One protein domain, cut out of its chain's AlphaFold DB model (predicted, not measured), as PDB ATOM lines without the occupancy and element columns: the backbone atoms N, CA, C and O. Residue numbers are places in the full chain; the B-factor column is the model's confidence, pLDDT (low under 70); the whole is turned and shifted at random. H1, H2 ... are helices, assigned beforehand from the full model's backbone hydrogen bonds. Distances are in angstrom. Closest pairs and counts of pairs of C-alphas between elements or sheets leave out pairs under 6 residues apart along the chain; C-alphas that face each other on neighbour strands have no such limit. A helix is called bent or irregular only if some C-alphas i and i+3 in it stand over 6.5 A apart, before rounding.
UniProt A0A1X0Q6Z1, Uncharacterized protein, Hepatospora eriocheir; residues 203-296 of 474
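AT A GLANCE: This is residues 203 to 296 of the 474 residues of an uncharacterized protein of Hepatospora eriocheir (UniProt A0A1X0Q6Z1). Three helices cross and pack on one another, the kinked H2 touching both H3 and H4, while H1 folds back beside H2 as a helical hairpin at one end of the domain. At the other end the long stretch of residues 252 to 278 loops out with no named element before the chain returns into H4. The printed part has 94 residues with four named helices, H1 to H4 in chain order, and no named strand; the class is all helix. It is compact, with a radius of gyration of the C-alphas of 12.6 A, and rounded, spanning 34 by 26 by 22 A.

IN THESE COORDINATES: Find C-alpha 215 at (0.314, 83.369, 33.592); from there H2, residues 215 to 230, runs 20.3 A, with a kink of 70 degrees near residue 222. It is irregular: C-alphas 220 and 223 are 8.0 A apart. H1, residues 203 to 211, begins at C-alpha 203 at (-7.105, 102.236, 39.947). H3 holds residues 241 to 251, 15.6 A. H4, residues 279 to 293, runs 21.4 A to C-alpha 293 at (-4.578, 85.026, 38.665).

HOW THE PARTS SIT: Helix packing is mostly crossed. H2 touches H3 with residues 218 to 223 alone, about perpendicular at 80 degrees; the closest C-alphas, of Val 219 and Tyr 246, are 6.2 A apart. H2 touches H4 at a steep tilt of 45 degrees, opposite ways, closest at the C-alphas of Ala 226 and Leu 285, 6.7 A. H3 touches H4 at 69 degrees, steep but only just short of about perpendicular, the same way; the C-alphas of Ala 249 and Glu 286 come closest, 4.1 A. In the hairpin, H1 touches H2 at a shallow tilt of 25 degrees, opposite ways, closest at the C-alphas of His 211 and Lys 217, 5.7 A. H1 and H3 are apart. Every O i to N i+4 pair is within hydrogen-bond range in H3 and H4, against 4 of 5 in H1 and 10 of 12 in H2.

THE WHOLE: The C-alphas of Lys 203 and Glu 258 are the two farthest apart, 37.7 A. The printed part has no cut, and the link from H3 to H4, 27 residues, is long. Look for low pLDDT, under 70, at residues 238 to 239 and 250 to 261.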
ATOM      1  N   LYS A 203      -7.788 101.859  41.192       93.25
ATOM      2  CA  LYS A 203      -7.105 102.236  39.947       93.25
ATOM      3  C   LYS A 203      -5.845 101.392  39.758       93.25
ATOM      4  O   LYS A 203      -5.713 100.740  38.728       93.25
ATOM      5  N   THR A 204      -4.988 101.345  40.777       92.62
ATOM      6  CA  THR A 204      -3.747 100.559  40.774       92.62
ATOM      7  C   THR A 204      -4.029  99.080  40.519       92.62
ATOM      8  O   THR A 204      -3.411  98.477  39.648       92.62
ATOM      9  N   TYR A 205      -5.014  98.503  41.210       93.56
ATOM     10  CA  TYR A 205      -5.344  97.090  41.040       93.56
ATOM     11  C   TYR A 205      -5.900  96.780  39.646       93.56
ATOM     12  O   TYR A 205      -5.481  95.817  39.016       93.56
ATOM     13  N   LYS A 206      -6.759  97.643  39.085       92.44
ATOM     14  CA  LYS A 206      -7.204  97.502  37.688       92.44
ATOM     15  C   LYS A 206      -6.052  97.553  36.687       92.44
ATOM     16  O   LYS A 206      -6.135  96.908  35.646       92.44
ATOM     17  N   GLU A 207      -5.015  98.342  36.953       91.31
ATOM     18  CA  GLU A 207      -3.811  98.351  36.123       91.31
ATOM     19  C   GLU A 207      -3.049  97.030  36.251       91.31
ATOM     20  O   GLU A 207      -2.725  96.447  35.223       91.31
ATOM     21  N   ILE A 208      -2.857  96.511  37.469       92.06
ATOM     22  CA  ILE A 208      -2.248  95.191  37.712       92.06
ATOM     23  C   ILE A 208      -2.997  94.097  36.934       92.06
ATOM     24  O   ILE A 208      -2.388  93.372  36.153       92.06
ATOM     25  N   LEU A 209      -4.330  94.060  37.016       91.00
ATOM     26  CA  LEU A 209      -5.161  93.075  36.314       91.00
ATOM     27  C   LEU A 209      -4.982  93.082  34.783       91.00
ATOM     28  O   LEU A 209      -5.118  92.040  34.140       91.00
ATOM     29  N   LYS A 210      -4.630  94.222  34.166       88.44
ATOM     30  CA  LYS A 210      -4.319  94.270  32.722       88.44
ATOM     31  C   LYS A 210      -3.078  93.444  32.375       88.44
ATOM     32  O   LYS A 210      -3.032  92.861  31.290       88.44
ATOM     33  N   HIS A 211      -2.124  93.374  33.299       85.38
ATOM     34  CA  HIS A 211      -0.881  92.612  33.187       85.38
ATOM     35  C   HIS A 211      -1.015  91.170  33.700       85.38
ATOM     36  O   HIS A 211      -0.127  90.361  33.454       85.38
ATOM     37  N   SER A 212      -2.143  90.822  34.335       82.12
ATOM     38  CA  SER A 212      -2.339  89.529  35.006       82.12
ATOM     39  C   SER A 212      -3.383  88.602  34.386       82.12
ATOM     40  O   SER A 212      -3.703  87.572  34.966       82.12
ATOM     41  N   LYS A 213      -3.884  88.915  33.183       74.62
ATOM     42  CA  LYS A 213      -4.924  88.108  32.505       74.62
ATOM     43  C   LYS A 213      -4.530  86.651  32.243       74.62
ATOM     44  O   LYS A 213      -5.405  85.810  32.078       74.62
ATOM     45  N   THR A 214      -3.237  86.374  32.103       78.38
ATOM     46  CA  THR A 214      -2.694  85.025  31.914       78.38
ATOM     47  C   THR A 214      -1.373  84.902  32.656       78.38
ATOM     48  O   THR A 214      -0.676  85.895  32.863       78.38
ATOM     49  N   GLU A 215      -0.987  83.673  32.989       77.31
ATOM     50  CA  GLU A 215       0.314  83.369  33.592       77.31
ATOM     51  C   GLU A 215       1.483  83.940  32.774       77.31
ATOM     52  O   GLU A 215       2.297  84.688  33.311       77.31
ATOM     53  N   ASN A 216       1.518  83.694  31.459       79.69
ATOM     54  CA  ASN A 216       2.580  84.218  30.589       79.69
ATOM     55  C   ASN A 216       2.671  85.753  30.628       79.69
ATOM     56  O   ASN A 216       3.761  86.318  30.520       79.69
ATOM     57  N   LYS A 217       1.534  86.441  30.805       80.75
ATOM     58  CA  LYS A 217       1.514  87.900  30.940       80.75
ATOM     59  C   LYS A 217       2.066  88.358  32.282       80.75
ATOM     60  O   LYS A 217       2.800  89.339  32.276       80.75
ATOM     61  N   ILE A 218       1.794  87.656  33.385       80.56
ATOM     62  CA  ILE A 218       2.403  88.001  34.678       80.56
ATOM     63  C   ILE A 218       3.911  87.828  34.604       80.56
ATOM     64  O   ILE A 218       4.621  88.760  34.950       80.56
ATOM     65  N   VAL A 219       4.399  86.692  34.095       80.56
ATOM     66  CA  VAL A 219       5.844  86.439  33.946       80.56
ATOM     67  C   VAL A 219       6.520  87.581  33.187       80.56
ATOM     68  O   VAL A 219       7.536  88.103  33.631       80.56
ATOM     69  N   SER A 220       5.910  88.014  32.083       81.88
ATOM     70  CA  SER A 220       6.461  89.067  31.221       81.88
ATOM     71  C   SER A 220       6.335  90.483  31.802       81.88
ATOM     72  O   SER A 220       6.967  91.398  31.295       81.88
ATOM     73  N   ASN A 221       5.491  90.697  32.819       87.81
ATOM     74  CA  ASN A 221       5.203  92.020  33.396       87.81
ATOM     75  C   ASN A 221       5.437  92.077  34.914       87.81
ATOM     76  O   ASN A 221       4.968  93.006  35.572       87.81
ATOM     77  N   ILE A 222       6.115  91.085  35.494       86.50
ATOM     78  CA  ILE A 222       6.259  90.958  36.949       86.50
ATOM     79  C   ILE A 222       7.002  92.151  37.553       86.50
ATOM     80  O   ILE A 222       6.662  92.568  38.653       86.50
ATOM     81  N   GLU A 223       7.932  92.755  36.811       87.56
ATOM     82  CA  GLU A 223       8.572  94.023  37.168       87.56
ATOM     83  C   GLU A 223       7.536  95.129  37.391       87.56
ATOM     84  O   GLU A 223       7.409  95.649  38.497       87.56
ATOM     85  N   LEU A 224       6.717  95.421  36.377       88.88
ATOM     86  CA  LEU A 224       5.681  96.455  36.445       88.88
ATOM     87  C   LEU A 224       4.661  96.186  37.555       88.88
ATOM     88  O   LEU A 224       4.183  97.119  38.205       88.88
ATOM     89  N   ILE A 225       4.301  94.919  37.764       89.62
ATOM     90  CA  ILE A 225       3.402  94.516  38.849       89.62
ATOM     91  C   ILE A 225       4.070  94.790  40.198       89.62
ATOM     92  O   ILE A 225       3.445  95.401  41.067       89.62
ATOM     93  N   ALA A 226       5.335  94.397  40.361       89.25
ATOM     94  CA  ALA A 226       6.071  94.584  41.599       89.25
ATOM     95  C   ALA A 226       6.228  96.062  41.949       89.25
ATOM     96  O   ALA A 226       5.881  96.469  43.055       89.25
ATOM     97  N   GLU A 227       6.636  96.897  40.997       89.31
ATOM     98  CA  GLU A 227       6.783  98.334  41.228       89.31
ATOM     99  C   GLU A 227       5.455  99.010  41.594       89.31
ATOM    100  O   GLU A 227       5.417  99.887  42.460       89.31
ATOM    101  N   LYS A 228       4.335  98.578  40.993       90.88
ATOM    102  CA  LYS A 228       2.996  99.084  41.339       90.88
ATOM    103  C   LYS A 228       2.550  98.678  42.738       90.88
ATOM    104  O   LYS A 228       1.896  99.475  43.408       90.88
ATOM    105  N   VAL A 229       2.859  97.453  43.158       90.38
ATOM    106  CA  VAL A 229       2.509  96.939  44.488       90.38
ATOM    107  C   VAL A 229       3.374  97.584  45.568       90.38
ATOM    108  O   VAL A 229       2.855  98.017  46.592       90.38
ATOM    109  N   LEU A 230       4.683  97.683  45.333       87.81
ATOM    110  CA  LEU A 230       5.643  98.202  46.308       87.81
ATOM    111  C   LEU A 230       5.700  99.736  46.331       87.81
ATOM    112  O   LEU A 230       6.121 100.330  47.324       87.81
ATOM    113  N   GLY A 231       5.284 100.392  45.246       86.06
ATOM    114  CA  GLY A 231       5.334 101.846  45.103       86.06
ATOM    115  C   GLY A 231       6.754 102.405  44.980       86.06
ATOM    116  O   GLY A 231       6.959 103.585  45.266       86.06
ATOM    117  N   ARG A 232       7.722 101.567  44.591       85.50
ATOM    118  CA  ARG A 232       9.135 101.909  44.372       85.50
ATOM    119  C   ARG A 232       9.691 101.109  43.199       85.50
ATOM    120  O   ARG A 232       9.180 100.028  42.912       85.50
ATOM    121  N   LYS A 233      10.744 101.627  42.565       85.31
ATOM    122  CA  LYS A 233      11.472 100.895  41.526       85.31
ATOM    123  C   LYS A 233      12.398  99.853  42.139       85.31
ATOM    124  O   LYS A 233      12.953 100.084  43.216       85.31
ATOM    125  N   LEU A 234      12.544  98.720  41.462       82.19
ATOM    126  CA  LEU A 234      13.481  97.667  41.849       82.19
ATOM    127  C   LEU A 234      14.654  97.651  40.864       82.19
ATOM    128  O   LEU A 234      14.450  97.650  39.657       82.19
ATOM    129  N   THR A 235      15.885  97.634  41.371       82.56
ATOM    130  CA  THR A 235      17.113  97.600  40.559       82.56
ATOM    131  C   THR A 235      17.628  96.162  40.429       82.56
ATOM    132  O   THR A 235      18.704  95.818  40.919       82.56
ATOM    133  N   LEU A 236      16.823  95.295  39.804       75.94
ATOM    134  CA  LEU A 236      17.124  93.865  39.622       75.94
ATOM    135  C   LEU A 236      17.751  93.585  38.250       75.94
ATOM    136  O   LEU A 236      17.589  94.369  37.315       75.94
ATOM    137  N   ASN A 237      18.439  92.445  38.098       71.94
ATOM    138  CA  ASN A 237      18.900  92.017  36.776       71.94
ATOM    139  C   ASN A 237      17.722  91.442  35.962       71.94
ATOM    140  O   ASN A 237      17.077  90.497  36.418       71.94
ATOM    141  N   PRO A 238      17.452  91.929  34.739       66.19
ATOM    142  CA  PRO A 238      16.141  91.754  34.104       66.19
ATOM    143  C   PRO A 238      15.700  90.311  33.794       66.19
ATOM    144  O   PRO A 238      14.510  90.013  33.844       66.19
ATOM    145  N   GLU A 239      16.611  89.396  33.455       67.12
ATOM    146  CA  GLU A 239      16.198  88.096  32.896       67.12
ATOM    147  C   GLU A 239      15.885  87.025  33.948       67.12
ATOM    148  O   GLU A 239      14.841  86.374  33.875       67.12
ATOM    149  N   ASN A 240      16.751  86.839  34.947       73.31
ATOM    150  CA  ASN A 240      16.608  85.740  35.914       73.31
ATOM    151  C   ASN A 240      15.907  86.167  37.209       73.31
ATOM    152  O   ASN A 240      15.180  85.376  37.817       73.31
ATOM    153  N   ASP A 241      16.083  87.419  37.624       76.25
ATOM    154  CA  ASP A 241      15.661  87.872  38.948       76.25
ATOM    155  C   ASP A 241      14.135  88.029  39.030       76.25
ATOM    156  O   ASP A 241      13.488  87.564  39.972       76.25
ATOM    157  N   TYR A 242      13.534  88.580  37.976       77.31
ATOM    158  CA  TYR A 242      12.087  88.738  37.852       77.31
ATOM    159  C   TYR A 242      11.349  87.405  37.679       77.31
ATOM    160  O   TYR A 242      10.283  87.200  38.268       77.31
ATOM    161  N   GLN A 243      11.924  86.443  36.952       75.25
ATOM    162  CA  GLN A 243      11.348  85.098  36.859       75.25
ATOM    163  C   GLN A 243      11.349  84.381  38.213       75.25
ATOM    164  O   GLN A 243      10.376  83.705  38.558       75.25
ATOM    165  N   ASN A 244      12.419  84.539  38.993       76.62
ATOM    166  CA  ASN A 244      12.503  83.988  40.343       76.62
ATOM    167  C   ASN A 244      11.487  84.646  41.281       76.62
ATOM    168  O   ASN A 244      10.812  83.941  42.038       76.62
ATOM    169  N   LEU A 245      11.308  85.967  41.175       77.31
ATOM    170  CA  LEU A 245      10.273  86.698  41.903       77.31
ATOM    171  C   LEU A 245       8.873  86.151  41.593       77.31
ATOM    172  O   LEU A 245       8.114  85.855  42.514       77.31
ATOM    173  N   TYR A 246       8.550  85.939  40.313       79.19
ATOM    174  CA  TYR A 246       7.272  85.349  39.909       79.19
ATOM    175  C   TYR A 246       7.085  83.923  40.446       79.19
ATOM    176  O   TYR A 246       6.046  83.613  41.028       79.19
ATOM    177  N   LYS A 247       8.087  83.047  40.281       76.94
ATOM    178  CA  LYS A 247       8.016  81.654  40.758       76.94
ATOM    179  C   LYS A 247       7.745  81.593  42.259       76.94
ATOM    180  O   LYS A 247       6.919  80.789  42.688       76.94
ATOM    181  N   ARG A 248       8.402  82.455  43.040       72.69
ATOM    182  CA  ARG A 248       8.194  82.559  44.491       72.69
ATOM    183  C   ARG A 248       6.796  83.091  44.809       72.69
ATOM    184  O   ARG A 248       6.092  82.460  45.594       72.69
ATOM    185  N   ALA A 249       6.376  84.152  44.111       71.12
ATOM    186  CA  ALA A 249       5.048  84.745  44.243       71.12
ATOM    187  C   ALA A 249       3.908  83.744  43.969       71.12
ATOM    188  O   ALA A 249       2.860  83.810  44.604       71.12
ATOM    189  N   LYS A 250       4.112  82.811  43.030       69.56
ATOM    190  CA  LYS A 250       3.095  81.839  42.610       69.56
ATOM    191  C   LYS A 250       3.094  80.545  43.430       69.56
ATOM    192  O   LYS A 250       2.029  80.075  43.817       69.56
ATOM    193  N   ASN A 251       4.259  79.928  43.639       60.34
ATOM    194  CA  ASN A 251       4.317  78.502  43.987       60.34
ATOM    195  C   ASN A 251       4.629  78.201  45.462       60.34
ATOM    196  O   ASN A 251       4.528  77.036  45.842       60.34
ATOM    197  N   HIS A 252       4.993  79.192  46.295       56.53
ATOM    198  CA  HIS A 252       5.715  78.950  47.564       56.53
ATOM    199  C   HIS A 252       6.993  78.093  47.313       56.53
ATOM    200  O   HIS A 252       7.167  77.550  46.227       56.53
ATOM    201  N   PRO A 253       8.017  78.087  48.183       51.25
ATOM    202  CA  PRO A 253       9.398  77.945  47.720       51.25
ATOM    203  C   PRO A 253       9.638  76.600  47.016       51.25
ATOM    204  O   PRO A 253       9.624  75.546  47.646       51.25
ATOM    205  N   LEU A 254       9.896  76.655  45.708       40.59
ATOM    206  CA  LEU A 254      10.665  75.619  45.037       40.59
ATOM    207  C   LEU A 254      12.103  75.849  45.486       40.59
ATOM    208  O   LEU A 254      12.688  76.875  45.153       40.59
ATOM    209  N   GLU A 255      12.554  74.939  46.344       43.22
ATOM    210  CA  GLU A 255      13.924  74.670  46.781       43.22
ATOM    211  C   GLU A 255      14.988  75.596  46.184       43.22
ATOM    212  O   GLU A 255      15.182  75.637  44.968       43.22
ATOM    213  N   ASN A 256      15.687  76.296  47.084       42.88
ATOM    214  CA  ASN A 256      16.884  77.091  46.832       42.88
ATOM    215  C   ASN A 256      17.827  76.373  45.857       42.88
ATOM    216  O   ASN A 256      18.672  75.578  46.261       42.88
ATOM    217  N   LYS A 257      17.696  76.679  44.569       45.75
ATOM    218  CA  LYS A 257      18.752  76.443  43.595       45.75
ATOM    219  C   LYS A 257      19.576  77.711  43.546       45.75
ATOM    220  O   LYS A 257      19.026  78.789  43.340       45.75
ATOM    221  N   GLU A 258      20.861  77.540  43.823       41.62
ATOM    222  CA  GLU A 258      21.930  78.535  43.852       41.62
ATOM    223  C   GLU A 258      21.693  79.675  42.851       41.62
ATOM    224  O   GLU A 258      21.966  79.580  41.657       41.62
ATOM    225  N   GLY A 259      21.131  80.765  43.357       47.81
ATOM    226  CA  GLY A 259      20.881  82.001  42.638       47.81
ATOM    227  C   GLY A 259      21.014  83.145  43.631       47.81
ATOM    228  O   GLY A 259      20.744  82.962  44.821       47.81
ATOM    229  N   LYS A 260      21.477  84.314  43.169       54.91
ATOM    230  CA  LYS A 260      21.590  85.517  44.007       54.91
ATOM    231  C   LYS A 260      20.261  85.737  44.731       54.91
ATOM    232  O   LYS A 260      19.219  85.868  44.097       54.91
ATOM    233  N   ILE A 261      20.294  85.714  46.061       59.44
ATOM    234  CA  ILE A 261      19.095  85.839  46.885       59.44
ATOM    235  C   ILE A 261      18.635  87.298  46.804       59.44
ATOM    236  O   ILE A 261      19.257  88.176  47.389       59.44
ATOM    237  N   LEU A 262      17.544  87.556  46.084       71.50
ATOM    238  CA  LEU A 262      16.951  88.897  45.911       71.50
ATOM    239  C   LEU A 262      16.001  89.268  47.056       71.50
ATOM    240  O   LEU A 262      15.173  90.167  46.932       71.50
ATOM    241  N   PHE A 263      16.032  88.495  48.137       71.31
ATOM    242  CA  PHE A 263      14.987  88.472  49.142       71.31
ATOM    243  C   PHE A 263      15.562  88.283  50.541       71.31
ATOM    244  O   PHE A 263      16.266  87.311  50.811       71.31
ATOM    245  N   TYR A 264      15.208  89.171  51.461       71.69
ATOM    246  CA  TYR A 264      15.544  88.981  52.864       71.69
ATOM    247  C   TYR A 264      14.600  87.964  53.503       71.69
ATOM    248  O   TYR A 264      13.429  88.244  53.745       71.69
ATOM    249  N   GLU A 265      15.136  86.787  53.830       73.94
ATOM    250  CA  GLU A 265      14.374  85.750  54.538       73.94
ATOM    251  C   GLU A 265      14.128  86.090  56.005       73.94
ATOM    252  O   GLU A 265      13.169  85.594  56.603       73.94
ATOM    253  N   ASN A 266      14.972  86.951  56.579       83.69
ATOM    254  CA  ASN A 266      14.800  87.414  57.943       83.69
ATOM    255  C   ASN A 266      13.558  88.309  58.035       83.69
ATOM    256  O   ASN A 266      13.592  89.476  57.652       83.69
ATOM    257  N   PHE A 267      12.479  87.758  58.589       85.69
ATOM    258  CA  PHE A 267      11.222  88.472  58.785       85.69
ATOM    259  C   PHE A 267      11.291  89.557  59.865       85.69
ATOM    260  O   PHE A 267      10.360  90.338  59.960       85.69
ATOM    261  N   LEU A 268      12.363  89.638  60.660       87.06
ATOM    262  CA  LEU A 268      12.599  90.766  61.566       87.06
ATOM    263  C   LEU A 268      13.358  91.915  60.882       87.06
ATOM    264  O   LEU A 268      13.404  93.018  61.409       87.06
ATOM    265  N   ASN A 269      13.940  91.700  59.693       82.31
ATOM    266  CA  ASN A 269      14.613  92.768  58.956       82.31
ATOM    267  C   ASN A 269      13.624  93.523  58.056       82.31
ATOM    268  O   ASN A 269      13.079  92.968  57.100       82.31
ATOM    269  N   VAL A 270      13.445  94.813  58.339       74.50
ATOM    270  CA  VAL A 270      12.506  95.699  57.632       74.50
ATOM    271  C   VAL A 270      13.191  96.704  56.704       74.50
ATOM    272  O   VAL A 270      12.509  97.480  56.035       74.50
ATOM    273  N   LYS A 271      14.529  96.704  56.627       77.38
ATOM    274  CA  LYS A 271      15.275  97.658  55.795       77.38
ATOM    275  C   LYS A 271      14.871  97.535  54.325       77.38
ATOM    276  O   LYS A 271      14.875  96.443  53.756       77.38
ATOM    277  N   LYS A 272      14.552  98.675  53.707       73.00
ATOM    278  CA  LYS A 272      14.287  98.768  52.268       73.00
ATOM    279  C   LYS A 272      15.606  98.873  51.514       73.00
ATOM    280  O   LYS A 272      16.387  99.783  51.764       73.00
ATOM    281  N   ASP A 273      15.809  97.965  50.572       75.94
ATOM    282  CA  ASP A 273      16.926  97.970  49.631       75.94
ATOM    283  C   ASP A 273      16.345  97.959  48.211       75.94
ATOM    284  O   ASP A 273      15.414  97.211  47.911       75.94
ATOM    285  N   GLU A 274      16.848  98.805  47.317       79.00
ATOM    286  CA  GLU A 274      16.391  98.859  45.924       79.00
ATOM    287  C   GLU A 274      16.657  97.560  45.153       79.00
ATOM    288  O   GLU A 274      15.963  97.282  44.177       79.00
ATOM    289  N   ARG A 275      17.609  96.746  45.613       77.06
ATOM    290  CA  ARG A 275      18.014  95.474  45.008       77.06
ATOM    291  C   ARG A 275      17.394  94.259  45.687       77.06
ATOM    292  O   ARG A 275      17.440  93.173  45.116       77.06
ATOM    293  N   LEU A 276      16.850  94.412  46.899       78.94
ATOM    294  CA  LEU A 276      16.324  93.301  47.695       78.94
ATOM    295  C   LEU A 276      14.890  93.561  48.156       78.94
ATOM    296  O   LEU A 276      14.496  94.665  48.528       78.94
ATOM    297  N   ILE A 277      14.100  92.498  48.144       81.38
ATOM    298  CA  ILE A 277      12.706  92.497  48.572       81.38
ATOM    299  C   ILE A 277      12.658  91.988  50.013       81.38
ATOM    300  O   ILE A 277      13.210  90.932  50.325       81.38
ATOM    301  N   SER A 278      12.014  92.726  50.913       84.88
ATOM    302  CA  SER A 278      11.848  92.272  52.298       84.88
ATOM    303  C   SER A 278      10.860  91.107  52.404       84.88
ATOM    304  O   SER A 278      10.031  90.889  51.514       84.88
ATOM    305  N   TYR A 279      10.889  90.400  53.540       85.88
ATOM    306  CA  TYR A 279       9.929  89.341  53.862       85.88
ATOM    307  C   TYR A 279       8.475  89.741  53.575       85.88
ATOM    308  O   TYR A 279       7.754  89.036  52.866       85.88
ATOM    309  N   TYR A 280       8.058  90.906  54.073       88.19
ATOM    310  CA  TYR A 280       6.681  91.384  53.952       88.19
ATOM    311  C   TYR A 280       6.351  91.925  52.561       88.19
ATOM    312  O   TYR A 280       5.219  91.768  52.108       88.19
ATOM    313  N   GLU A 281       7.324  92.518  51.861       88.69
ATOM    314  CA  GLU A 281       7.145  92.941  50.468       88.69
ATOM    315  C   GLU A 281       6.852  91.728  49.571       88.69
ATOM    316  O   GLU A 281       5.932  91.772  48.756       88.69
ATOM    317  N   CYS A 282       7.556  90.610  49.780       86.81
ATOM    318  CA  CYS A 282       7.290  89.367  49.053       86.81
ATOM    319  C   CYS A 282       5.911  88.789  49.378       86.81
ATOM    320  O   CYS A 282       5.204  88.378  48.463       86.81
ATOM    321  N   LEU A 283       5.492  88.793  50.649       88.75
ATOM    322  CA  LEU A 283       4.158  88.313  51.023       88.75
ATOM    323  C   LEU A 283       3.036  89.141  50.381       88.75
ATOM    324  O   LEU A 283       2.017  88.586  49.971       88.75
ATOM    325  N   LEU A 284       3.205  90.465  50.285       91.25
ATOM    326  CA  LEU A 284       2.232  91.320  49.606       91.25
ATOM    327  C   LEU A 284       2.150  90.985  48.112       91.25
ATOM    328  O   LEU A 284       1.051  90.862  47.570       91.25
ATOM    329  N   LEU A 285       3.301  90.801  47.461       89.25
ATOM    330  CA  LEU A 285       3.378  90.406  46.053       89.25
ATOM    331  C   LEU A 285       2.748  89.033  45.805       89.25
ATOM    332  O   LEU A 285       1.979  88.892  44.859       89.25
ATOM    333  N   GLU A 286       3.027  88.056  46.666       87.31
ATOM    334  CA  GLU A 286       2.420  86.719  46.668       87.31
ATOM    335  C   GLU A 286       0.886  86.813  46.651       87.31
ATOM    336  O   GLU A 286       0.235  86.319  45.728       87.31
ATOM    337  N   VAL A 287       0.301  87.534  47.613       89.31
ATOM    338  CA  VAL A 287      -1.158  87.686  47.721       89.31
ATOM    339  C   VAL A 287      -1.753  88.418  46.518       89.31
ATOM    340  O   VAL A 287      -2.771  87.979  45.982       89.31
ATOM    341  N   VAL A 288      -1.132  89.509  46.061       91.19
ATOM    342  CA  VAL A 288      -1.646  90.282  44.918       91.19
ATOM    343  C   VAL A 288      -1.581  89.471  43.624       91.19
ATOM    344  O   VAL A 288      -2.557  89.453  42.872       91.19
ATOM    345  N   CYS A 289      -0.473  88.776  43.360       87.38
ATOM    346  CA  CYS A 289      -0.325  87.922  42.181       87.38
ATOM    347  C   CYS A 289      -1.325  86.763  42.202       87.38
ATOM    348  O   CYS A 289      -1.973  86.506  41.188       87.38
ATOM    349  N   PHE A 290      -1.497  86.110  43.356       86.56
ATOM    350  CA  PHE A 290      -2.442  85.008  43.514       86.56
ATOM    351  C   PHE A 290      -3.889  85.451  43.245       86.56
ATOM    352  O   PHE A 290      -4.591  84.829  42.450       86.56
ATOM    353  N   LEU A 291      -4.322  86.568  43.839       88.62
ATOM    354  CA  LEU A 291      -5.660  87.124  43.602       88.62
ATOM    355  C   LEU A 291      -5.866  87.548  42.147       88.62
ATOM    356  O   LEU A 291      -6.926  87.301  41.581       88.62
ATOM    357  N   SER A 292      -4.842  88.138  41.527       88.56
ATOM    358  CA  SER A 292      -4.920  88.588  40.136       88.56
ATOM    359  C   SER A 292      -5.041  87.423  39.144       88.56
ATOM    360  O   SER A 292      -5.689  87.577  38.112       88.56
ATOM    361  N   LEU A 293      -4.444  86.263  39.451       84.00
ATOM    362  CA  LEU A 293      -4.578  85.026  38.665       84.00
ATOM    363  C   LEU A 293      -5.969  84.399  38.800       84.00
ATOM    364  O   LEU A 293      -6.512  83.876  37.829       84.00
ATOM    365  N   GLU A 294      -6.548  84.463  39.995       83.00
ATOM    366  CA  GLU A 294      -7.878  83.924  40.297       83.00
ATOM    367  C   GLU A 294      -9.020  84.909  39.990       83.00
ATOM    368  O   GLU A 294     -10.189  84.591  40.249       83.00
ATOM    369  N   HIS A 295      -8.685  86.082  39.436       85.19
ATOM    370  CA  HIS A 295      -9.586  87.217  39.296       85.19
ATOM    371  C   HIS A 295     -10.847  86.886  38.496       85.19
ATOM    372  O   HIS A 295     -10.807  86.336  37.392       85.19
ATOM    373  N   ASN A 296     -11.980  87.332  39.032       79.19
ATOM    374  CA  ASN A 296     -13.248  87.422  38.322       79.19
ATOM    375  C   ASN A 296     -13.781  88.852  38.477       79.19
ATOM    376  O   ASN A 296     -13.791  89.382  39.587       79.19
TER     377      ASN A 296